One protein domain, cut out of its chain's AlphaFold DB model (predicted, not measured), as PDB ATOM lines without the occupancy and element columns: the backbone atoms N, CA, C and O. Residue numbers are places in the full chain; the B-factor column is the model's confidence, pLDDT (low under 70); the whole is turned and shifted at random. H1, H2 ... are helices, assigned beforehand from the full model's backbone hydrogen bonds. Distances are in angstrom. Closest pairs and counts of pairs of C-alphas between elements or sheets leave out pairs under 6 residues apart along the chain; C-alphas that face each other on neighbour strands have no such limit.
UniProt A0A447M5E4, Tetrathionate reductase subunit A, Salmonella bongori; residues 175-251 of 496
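What this domain is: This is residues 175 to 251 of the 496 residues of the protein "Tetrathionate reductase subunit A" of Salmonella bongori (UniProt A0A447M5E4). With little regular structure, this flat model is mostly loops: H1 and a loop folding back on itself at residues 186 to 196 make one part, and the long link leads from there to a second part with H3 and little H2. The printed part has 77 residues with three named helices, H1, H2, H3 in chain order, no named strand, class all helix, with 26 residues in named elements. It is only just loose, close to compact, with a radius of gyration of the C-alphas of 14.1 A and spans of 38 by 35 by 18 A.

Where its parts are: H1, residues 176 to 185, begins at C-alpha 176 (8.633, -13.287, 15.215) and is 14.0 A long. H2 is residues 218 to 221, 5.6 A. H3, residues 233 to 244, is 15.1 A and ends at C-alpha 244 (-4.221, 1.853, 13.821).

How they stand to each other: H1 is apart from H2 and H3. H2 and H3 are close but not clearly touching; their closest C-alphas, of Thr 219 and Phe 244, are 6.7 A apart. Residues 186 to 187 pair antiparallel with 195 to 196, and 224 to 225 parallel with 249 to 250. Every O i to N i+4 pair is within hydrogen-bond range in H1, 7 of 8 in H3; H2 is too short for one.

The domain as a whole: The farthest C-alphas, Ser 175 and Thr 211, are 41.6 A apart. The printed part has no cut, both links are long, and no printed residue is under 70 in pLDDT.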
ATOM      1  N   SER A 175      11.134 -15.669  18.716       97.38
ATOM      2  CA  SER A 175      10.518 -15.810  17.394       97.38
ATOM      3  C   SER A 175       9.777 -14.529  16.986       97.38
ATOM      4  O   SER A 175       9.498 -13.657  17.815       97.38
ATOM      5  N   PHE A 176       9.455 -14.400  15.697       97.44
ATOM      6  CA  PHE A 176       8.633 -13.287  15.215       97.44
ATOM      7  C   PHE A 176       7.209 -13.349  15.774       97.44
ATOM      8  O   PHE A 176       6.648 -12.309  16.094       97.44
ATOM      9  N   GLU A 177       6.653 -14.549  15.929       97.81
ATOM     10  CA  GLU A 177       5.324 -14.782  16.502       97.81
ATOM     11  C   GLU A 177       5.285 -14.272  17.942       97.81
ATOM     12  O   GLU A 177       4.445 -13.442  18.271       97.81
ATOM     13  N   GLN A 178       6.275 -14.652  18.759       97.62
ATOM     14  CA  GLN A 178       6.391 -14.144  20.123       97.62
ATOM     15  C   GLN A 178       6.555 -12.617  20.153       97.62
ATOM     16  O   GLN A 178       5.936 -11.958  20.981       97.62
ATOM     17  N   LEU A 179       7.374 -12.034  19.264       97.56
ATOM     18  CA  LEU A 179       7.537 -10.576  19.196       97.56
ATOM     19  C   LEU A 179       6.198  -9.879  18.920       97.56
ATOM     20  O   LEU A 179       5.888  -8.876  19.558       97.56
ATOM     21  N   ILE A 180       5.435 -10.389  17.951       97.31
ATOM     22  CA  ILE A 180       4.146  -9.820  17.553       97.31
ATOM     23  C   ILE A 180       3.142  -9.948  18.698       97.31
ATOM     24  O   ILE A 180       2.549  -8.937  19.071       97.31
ATOM     25  N   ASP A 181       3.002 -11.135  19.287       98.19
ATOM     26  CA  ASP A 181       2.074 -11.377  20.395       98.19
ATOM     27  C   ASP A 181       2.386 -10.460  21.583       98.19
ATOM     28  O   ASP A 181       1.500  -9.781  22.097       98.19
ATOM     29  N   GLU A 182       3.657 -10.351  21.977       97.50
ATOM     30  CA  GLU A 182       4.059  -9.498  23.098       97.50
ATOM     31  C   GLU A 182       3.863  -7.996  22.811       97.50
ATOM     32  O   GLU A 182       3.484  -7.252  23.714       97.50
ATOM     33  N   ILE A 183       4.088  -7.529  21.573       96.50
ATOM     34  CA  ILE A 183       3.836  -6.126  21.185       96.50
ATOM     35  C   ILE A 183       2.335  -5.818  21.161       96.50
ATOM     36  O   ILE A 183       1.920  -4.722  21.549       96.50
ATOM     37  N   VAL A 184       1.516  -6.744  20.661       97.38
ATOM     38  CA  VAL A 184       0.076  -6.524  20.490       97.38
ATOM     39  C   VAL A 184      -0.658  -6.656  21.818       97.38
ATOM     40  O   VAL A 184      -1.443  -5.770  22.155       97.38
ATOM     41  N   GLU A 185      -0.398  -7.718  22.574       97.94
ATOM     42  CA  GLU A 185      -1.153  -8.052  23.785       97.94
ATOM     43  C   GLU A 185      -0.551  -7.443  25.057       97.94
ATOM     44  O   GLU A 185      -1.284  -7.134  25.996       97.94
ATOM     45  N   GLY A 186       0.768  -7.225  25.098       96.81
ATOM     46  CA  GLY A 186       1.452  -6.787  26.315       96.81
ATOM     47  C   GLY A 186       1.544  -7.894  27.371       96.81
ATOM     48  O   GLY A 186       1.658  -9.076  27.048       96.81
ATOM     49  N   GLY A 187       1.533  -7.519  28.652       95.81
ATOM     50  CA  GLY A 187       1.645  -8.441  29.790       95.81
ATOM     51  C   GLY A 187       2.824  -8.137  30.717       95.81
ATOM     52  O   GLY A 187       3.501  -7.121  30.574       95.81
ATOM     53  N   ASP A 188       3.093  -9.020  31.685       95.06
ATOM     54  CA  ASP A 188       4.306  -8.934  32.517       95.06
ATOM     55  C   ASP A 188       5.509  -9.535  31.780       95.06
ATOM     56  O   ASP A 188       6.013 -10.616  32.082       95.06
ATOM     57  N   LEU A 189       5.941  -8.832  30.733       93.75
ATOM     58  CA  LEU A 189       6.944  -9.326  29.791       93.75
ATOM     59  C   LEU A 189       8.344  -9.456  30.405       93.75
ATOM     60  O   LEU A 189       9.203 -10.116  29.813       93.75
ATOM     61  N   PHE A 190       8.593  -8.802  31.543       91.88
ATOM     62  CA  PHE A 190       9.928  -8.631  32.119       91.88
ATOM     63  C   PHE A 190      10.017  -8.970  33.616       91.88
ATOM     64  O   PHE A 190      11.096  -8.816  34.185       91.88
ATOM     65  N   GLY A 191       8.928  -9.415  34.254       90.81
ATOM     66  CA  GLY A 191       8.869  -9.616  35.708       90.81
ATOM     67  C   GLY A 191       8.916  -8.299  36.493       90.81
ATOM     68  O   GLY A 191       9.377  -8.266  37.633       90.81
ATOM     69  N   GLU A 192       8.520  -7.202  35.849       92.44
ATOM     70  CA  GLU A 192       8.555  -5.827  36.371       92.44
ATOM     71  C   GLU A 192       7.133  -5.249  36.510       92.44
ATOM     72  O   GLU A 192       6.973  -4.091  36.893       92.44
ATOM     73  N   GLY A 193       6.106  -6.056  36.219       93.06
ATOM     74  CA  GLY A 193       4.704  -5.658  36.201       93.06
ATOM     75  C   GLY A 193       4.128  -5.594  34.787       93.06
ATOM     76  O   GLY A 193       4.833  -5.742  33.788       93.06
ATOM     77  N   HIS A 194       2.814  -5.382  34.713       95.12
ATOM     78  CA  HIS A 194       2.089  -5.332  33.447       95.12
ATOM     79  C   HIS A 194       2.554  -4.164  32.567       95.12
ATOM     80  O   HIS A 194       2.702  -3.034  33.036       95.12
ATOM     81  N   VAL A 195       2.741  -4.447  31.280       93.62
ATOM     82  CA  VAL A 195       2.977  -3.463  30.226       93.62
ATOM     83  C   VAL A 195       1.852  -3.579  29.211       93.62
ATOM     84  O   VAL A 195       1.626  -4.662  28.675       93.62
ATOM     85  N   ASP A 196       1.189  -2.464  28.924       94.69
ATOM     86  CA  ASP A 196       0.148  -2.393  27.903       94.69
ATOM     87  C   ASP A 196       0.729  -2.675  26.507       94.69
ATOM     88  O   ASP A 196       1.728  -2.074  26.096       94.69
ATOM     89  N   GLY A 197       0.084  -3.578  25.768       96.19
ATOM     90  CA  GLY A 197       0.330  -3.783  24.341       96.19
ATOM     91  C   GLY A 197      -0.478  -2.821  23.466       96.19
ATOM     92  O   GLY A 197      -1.326  -2.063  23.944       96.19
ATOM     93  N   LEU A 198      -0.270  -2.885  22.148       96.88
ATOM     94  CA  LEU A 198      -1.014  -2.065  21.182       96.88
ATOM     95  C   LEU A 198      -2.537  -2.252  21.270       96.88
ATOM     96  O   LEU A 198      -3.280  -1.315  20.984       96.88
ATOM     97  N   ARG A 199      -3.020  -3.431  21.678       96.62
ATOM     98  CA  ARG A 199      -4.453  -3.707  21.840       96.62
ATOM     99  C   ARG A 199      -5.085  -2.866  22.948       96.62
ATOM    100  O   ARG A 199      -6.200  -2.388  22.766       96.62
ATOM    101  N   ALA A 200      -4.380  -2.651  24.058       95.69
ATOM    102  CA  ALA A 200      -4.894  -1.888  25.198       95.69
ATOM    103  C   ALA A 200      -5.155  -0.408  24.854       95.69
ATOM    104  O   ALA A 200      -6.035   0.227  25.437       95.69
ATOM    105  N   ILE A 201      -4.420   0.122  23.874       94.50
ATOM    106  CA  ILE A 201      -4.529   1.512  23.408       94.50
ATOM    107  C   ILE A 201      -5.260   1.647  22.058       94.50
ATOM    108  O   ILE A 201      -5.413   2.754  21.540       94.50
ATOM    109  N   TYR A 202      -5.760   0.546  21.487       96.31
ATOM    110  CA  TYR A 202      -6.583   0.577  20.279       96.31
ATOM    111  C   TYR A 202      -8.046   0.881  20.625       96.31
ATOM    112  O   TYR A 202      -8.863  -0.016  20.825       96.31
ATOM    113  N   ALA A 203      -8.377   2.169  20.701       94.44
ATOM    114  CA  ALA A 203      -9.748   2.638  20.888       94.44
ATOM    115  C   ALA A 203      -9.986   3.927  20.074       94.44
ATOM    116  O   ALA A 203      -9.817   5.028  20.604       94.44
ATOM    117  N   PRO A 204     -10.332   3.804  18.774       93.50
ATOM    118  CA  PRO A 204     -10.416   4.939  17.846       93.50
ATOM    119  C   PRO A 204     -11.553   5.921  18.164       93.50
ATOM    120  O   PRO A 204     -11.496   7.064  17.728       93.50
ATOM    121  N   ASP A 205     -12.538   5.498  18.960       93.44
ATOM    122  CA  ASP A 205     -13.710   6.307  19.325       93.44
ATOM    123  C   ASP A 205     -13.680   6.784  20.788       93.44
ATOM    124  O   ASP A 205     -14.614   7.421  21.265       93.44
ATOM    125  N   THR A 206     -12.625   6.452  21.541       94.88
ATOM    126  CA  THR A 206     -12.503   6.823  22.960       94.88
ATOM    127  C   THR A 206     -11.490   7.947  23.114       94.88
ATOM    128  O   THR A 206     -10.321   7.700  22.827       94.88
ATOM    129  N   PRO A 207     -11.869   9.145  23.590       94.50
ATOM    130  CA  PRO A 207     -10.917  10.219  23.863       94.50
ATOM    131  C   PRO A 207      -9.812   9.780  24.836       94.50
ATOM    132  O   PRO A 207     -10.076   9.025  25.773       94.50
ATOM    133  N   ILE A 208      -8.584  10.275  24.641       94.69
ATOM    134  CA  ILE A 208      -7.503  10.134  25.637       94.69
ATOM    135  C   ILE A 208      -7.935  10.763  26.961       94.69
ATOM    136  O   ILE A 208      -7.768  10.159  28.019       94.69
ATOM    137  N   ASP A 209      -8.497  11.968  26.870       94.44
ATOM    138  CA  ASP A 209      -8.980  12.761  27.990       94.44
ATOM    139  C   ASP A 209     -10.303  13.424  27.588       94.44
ATOM    140  O   ASP A 209     -10.362  14.205  26.639       94.44
ATOM    141  N   ALA A 210     -11.378  13.106  28.310       93.56
ATOM    142  CA  ALA A 210     -12.701  13.670  28.050       93.56
ATOM    143  C   ALA A 210     -12.774  15.183  28.327       93.56
ATOM    144  O   ALA A 210     -13.657  15.856  27.801       93.56
ATOM    145  N   THR A 211     -11.859  15.719  29.140       96.00
ATOM    146  CA  THR A 211     -11.755  17.154  29.443       96.00
ATOM    147  C   THR A 211     -10.893  17.912  28.429       96.00
ATOM    148  O   THR A 211     -11.015  19.131  28.317       96.00
ATOM    149  N   CYS A 212     -10.078  17.198  27.642       91.94
ATOM    150  CA  CYS A 212      -9.218  17.742  26.589       91.94
ATOM    151  C   CYS A 212      -9.424  16.980  25.264       91.94
ATOM    152  O   CYS A 212      -8.536  16.237  24.829       91.94
ATOM    153  N   PRO A 213     -10.580  17.161  24.589       88.69
ATOM    154  CA  PRO A 213     -10.922  16.415  23.375       88.69
ATOM    155  C   PRO A 213      -9.937  16.633  22.214       88.69
ATOM    156  O   PRO A 213      -9.822  15.763  21.351       88.69
ATOM    157  N   ASP A 214      -9.176  17.731  22.218       91.69
ATOM    158  CA  ASP A 214      -8.166  18.049  21.198       91.69
ATOM    159  C   ASP A 214      -6.998  17.050  21.151       91.69
ATOM    160  O   ASP A 214      -6.341  16.914  20.117       91.69
ATOM    161  N   PHE A 215      -6.747  16.293  22.228       92.00
ATOM    162  CA  PHE A 215      -5.787  15.181  22.189       92.00
ATOM    163  C   PHE A 215      -6.260  14.020  21.306       92.00
ATOM    164  O   PHE A 215      -5.455  13.183  20.884       92.00
ATOM    165  N   GLY A 216      -7.550  13.990  20.971       94.38
ATOM    166  CA  GLY A 216      -8.154  12.985  20.118       94.38
ATOM    167  C   GLY A 216      -8.279  11.619  20.802       94.38
ATOM    168  O   GLY A 216      -8.278  11.522  22.035       94.38
ATOM    169  N   PRO A 217      -8.444  10.546  20.011       96.00
ATOM    170  CA  PRO A 217      -8.715   9.216  20.537       96.00
ATOM    171  C   PRO A 217      -7.494   8.567  21.190       96.00
ATOM    172  O   PRO A 217      -6.354   8.919  20.897       96.00
ATOM    173  N   LYS A 218      -7.719   7.546  22.023       94.94
ATOM    174  CA  LYS A 218      -6.682   6.740  22.686       94.94
ATOM    175  C   LYS A 218      -5.655   6.159  21.719       94.94
ATOM    176  O   LYS A 218      -4.495   6.022  22.093       94.94
ATOM    177  N   THR A 219      -6.026   5.916  20.463       96.19
ATOM    178  CA  THR A 219      -5.077   5.502  19.418       96.19
ATOM    179  C   THR A 219      -3.943   6.510  19.206       96.19
ATOM    180  O   THR A 219      -2.840   6.108  18.843       96.19
ATOM    181  N   ASN A 220      -4.147   7.798  19.508       96.00
ATOM    182  CA  ASN A 220      -3.095   8.817  19.477       96.00
ATOM    183  C   ASN A 220      -2.019   8.619  20.561       96.00
ATOM    184  O   ASN A 220      -0.963   9.239  20.474       96.00
ATOM    185  N   GLN A 221      -2.205   7.736  21.549       94.62
ATOM    186  CA  GLN A 221      -1.132   7.377  22.490       94.62
ATOM    187  C   GLN A 221       0.042   6.666  21.794       94.62
ATOM    188  O   GLN A 221       1.156   6.664  22.316       94.62
ATOM    189  N   LEU A 222      -0.173   6.105  20.596       95.56
ATOM    190  CA  LEU A 222       0.891   5.550  19.768       95.56
ATOM    191  C   LEU A 222       1.559   6.643  18.925       95.56
ATOM    192  O   LEU A 222       0.968   7.143  17.969       95.56
ATOM    193  N   LEU A 223       2.830   6.936  19.201       94.00
ATOM    194  CA  LEU A 223       3.706   7.653  18.273       94.00
ATOM    195  C   LEU A 223       4.411   6.647  17.360       94.00
ATOM    196  O   LEU A 223       5.211   5.835  17.825       94.00
ATOM    197  N   VAL A 224       4.174   6.741  16.054       93.31
ATOM    198  CA  VAL A 224       4.975   6.018  15.057       93.31
ATOM    199  C   VAL A 224       5.963   6.991  14.442       93.31
ATOM    200  O   VAL A 224       5.588   8.050  13.948       93.31
ATOM    201  N   THR A 225       7.243   6.643  14.464       91.19
ATOM    202  CA  THR A 225       8.287   7.478  13.874       91.19
ATOM    203  C   THR A 225       9.228   6.655  13.012       91.19
ATOM    204  O   THR A 225       9.516   5.498  13.320       91.19
ATOM    205  N   ASN A 226       9.710   7.260  11.929       87.00
ATOM    206  CA  ASN A 226      10.890   6.787  11.226       87.00
ATOM    207  C   ASN A 226      11.998   7.837  11.275       87.00
ATOM    208  O   ASN A 226      11.787   9.042  11.143       87.00
ATOM    209  N   THR A 227      13.218   7.353  11.460       78.38
ATOM    210  CA  THR A 227      14.431   8.176  11.398       78.38
ATOM    211  C   THR A 227      15.137   8.037  10.049       78.38
ATOM    212  O   THR A 227      16.110   8.752   9.792       78.38
ATOM    213  N   SER A 228      14.627   7.150   9.189       75.75
ATOM    214  CA  SER A 228      15.190   6.723   7.915       75.75
ATOM    215  C   SER A 228      14.241   6.989   6.747       75.75
ATOM    216  O   SER A 228      13.050   6.689   6.816       75.75
ATOM    217  N   ASP A 229      14.791   7.491   5.640       74.69
ATOM    218  CA  ASP A 229      14.099   7.557   4.346       74.69
ATOM    219  C   ASP A 229      14.559   6.394   3.451       74.69
ATOM    220  O   ASP A 229      15.300   6.544   2.477       74.69
ATOM    221  N   GLU A 230      14.210   5.181   3.877       77.44
ATOM    222  CA  GLU A 230      14.602   3.914   3.239       77.44
ATOM    223  C   GLU A 230      13.443   3.244   2.478       77.44
ATOM    224  O   GLU A 230      13.448   2.037   2.246       77.44
ATOM    225  N   GLY A 231      12.413   4.020   2.124       79.19
ATOM    226  CA  GLY A 231      11.271   3.550   1.330       79.19
ATOM    227  C   GLY A 231      10.191   2.787   2.109       79.19
ATOM    228  O   GLY A 231       9.221   2.328   1.514       79.19
ATOM    229  N   ARG A 232      10.309   2.667   3.440       86.62
ATOM    230  CA  ARG A 232       9.285   2.035   4.302       86.62
ATOM    231  C   ARG A 232       8.247   3.013   4.857       86.62
ATOM    232  O   ARG A 232       7.292   2.581   5.498       86.62
ATOM    233  N   ASP A 233       8.411   4.308   4.595       87.38
ATOM    234  CA  ASP A 233       7.525   5.367   5.090       87.38
ATOM    235  C   ASP A 233       6.056   5.106   4.726       87.38
ATOM    236  O   ASP A 233       5.197   5.141   5.601       87.38
ATOM    237  N   ALA A 234       5.774   4.700   3.483       89.69
ATOM    238  CA  ALA A 234       4.418   4.374   3.040       89.69
ATOM    239  C   ALA A 234       3.775   3.239   3.858       89.69
ATOM    240  O   ALA A 234       2.601   3.318   4.222       89.69
ATOM    241  N   PHE A 235       4.543   2.196   4.187       91.75
ATOM    242  CA  PHE A 235       4.055   1.089   5.008       91.75
ATOM    243  C   PHE A 235       3.777   1.541   6.446       91.75
ATOM    244  O   PHE A 235       2.712   1.245   6.988       91.75
ATOM    245  N   LEU A 236       4.700   2.304   7.039       92.62
ATOM    246  CA  LEU A 236       4.561   2.825   8.399       92.62
ATOM    247  C   LEU A 236       3.396   3.812   8.519       92.62
ATOM    248  O   LEU A 236       2.637   3.735   9.479       92.62
ATOM    249  N   ARG A 237       3.206   4.690   7.529       92.56
ATOM    250  CA  ARG A 237       2.059   5.606   7.462       92.56
ATOM    251  C   ARG A 237       0.748   4.860   7.332       92.56
ATOM    252  O   ARG A 237      -0.194   5.188   8.043       92.56
ATOM    253  N   ARG A 238       0.685   3.848   6.460       94.44
ATOM    254  CA  ARG A 238      -0.516   3.018   6.318       94.44
ATOM    255  C   ARG A 238      -0.870   2.357   7.646       94.44
ATOM    256  O   ARG A 238      -2.021   2.419   8.060       94.44
ATOM    257  N   PHE A 239       0.115   1.775   8.327       94.50
ATOM    258  CA  PHE A 239      -0.097   1.192   9.646       94.50
ATOM    259  C   PHE A 239      -0.569   2.241  10.665       94.50
ATOM    260  O   PHE A 239      -1.630   2.070  11.253       94.50
ATOM    261  N   ALA A 240       0.171   3.338  10.837       95.12
ATOM    262  CA  ALA A 240      -0.095   4.334  11.872       95.12
ATOM    263  C   ALA A 240      -1.403   5.103  11.639       95.12
ATOM    264  O   ALA A 240      -2.271   5.123  12.506       95.12
ATOM    265  N   LEU A 241      -1.541   5.715  10.459       95.00
ATOM    266  CA  LEU A 241      -2.597   6.679  10.151       95.00
ATOM    267  C   LEU A 241      -3.901   6.009   9.720       95.00
ATOM    268  O   LEU A 241      -4.974   6.540   9.992       95.00
ATOM    269  N   THR A 242      -3.813   4.880   9.008       94.00
ATOM    270  CA  THR A 242      -4.982   4.232   8.393       94.00
ATOM    271  C   THR A 242      -5.441   3.014   9.182       94.00
ATOM    272  O   THR A 242      -6.626   2.899   9.468       94.00
ATOM    273  N   SER A 243      -4.534   2.094   9.522       94.69
ATOM    274  CA  SER A 243      -4.911   0.837  10.181       94.69
ATOM    275  C   SER A 243      -5.109   0.997  11.688       94.69
ATOM    276  O   SER A 243      -6.115   0.542  12.221       94.69
ATOM    277  N   PHE A 244      -4.162   1.639  12.375       95.94
ATOM    278  CA  PHE A 244      -4.221   1.853  13.821       95.94
ATOM    279  C   PHE A 244      -5.014   3.112  14.193       95.94
ATOM    280  O   PHE A 244      -5.658   3.148  15.235       95.94
ATOM    281  N   GLY A 245      -4.992   4.135  13.333       95.19
ATOM    282  CA  GLY A 245      -5.758   5.369  13.514       95.19
ATOM    283  C   GLY A 245      -5.099   6.402  14.432       95.19
ATOM    284  O   GLY A 245      -5.794   7.257  14.975       95.19
ATOM    285  N   SER A 246      -3.779   6.339  14.625       95.50
ATOM    286  CA  SER A 246      -3.027   7.403  15.301       95.50
ATOM    287  C   SER A 246      -2.755   8.559  14.340       95.50
ATOM    288  O   SER A 246      -2.376   8.343  13.190       95.50
ATOM    289  N   LYS A 247      -2.885   9.799  14.810       93.19
ATOM    290  CA  LYS A 247      -2.418  11.002  14.098       93.19
ATOM    291  C   LYS A 247      -0.957  11.343  14.403       93.19
ATOM    292  O   LYS A 247      -0.367  12.165  13.703       93.19
ATOM    293  N   ASN A 248      -0.357  10.688  15.395       93.44
ATOM    294  CA  ASN A 248       1.007  10.948  15.834       93.44
ATOM    295  C   ASN A 248       2.007  10.169  14.978       93.44
ATOM    296  O   ASN A 248       2.433   9.061  15.314       93.44
ATOM    297  N   PHE A 249       2.384  10.781  13.854       92.00
ATOM    298  CA  PHE A 249       3.405  10.264  12.951       92.00
ATOM    299  C   PHE A 249       4.554  11.256  12.760       92.00
ATOM    300  O   PHE A 249       4.352  12.372  12.284       92.00
ATOM    301  N   GLY A 250       5.775  10.826  13.074       89.69
ATOM    302  CA  GLY A 250       6.994  11.599  12.852       89.69
ATOM    303  C   GLY A 250       7.837  11.028  11.714       89.69
ATOM    304  O   GLY A 250       8.248   9.874  11.764       89.69
ATOM    305  N   ALA A 251       8.121  11.831  10.691       86.62
ATOM    306  CA  ALA A 251       8.964  11.416   9.567       86.62
ATOM    307  C   ALA A 251      10.380  11.990   9.668       86.62
ATOM    308  O   ALA A 251      10.567  13.087  10.197       86.62
TER     309      ALA A 251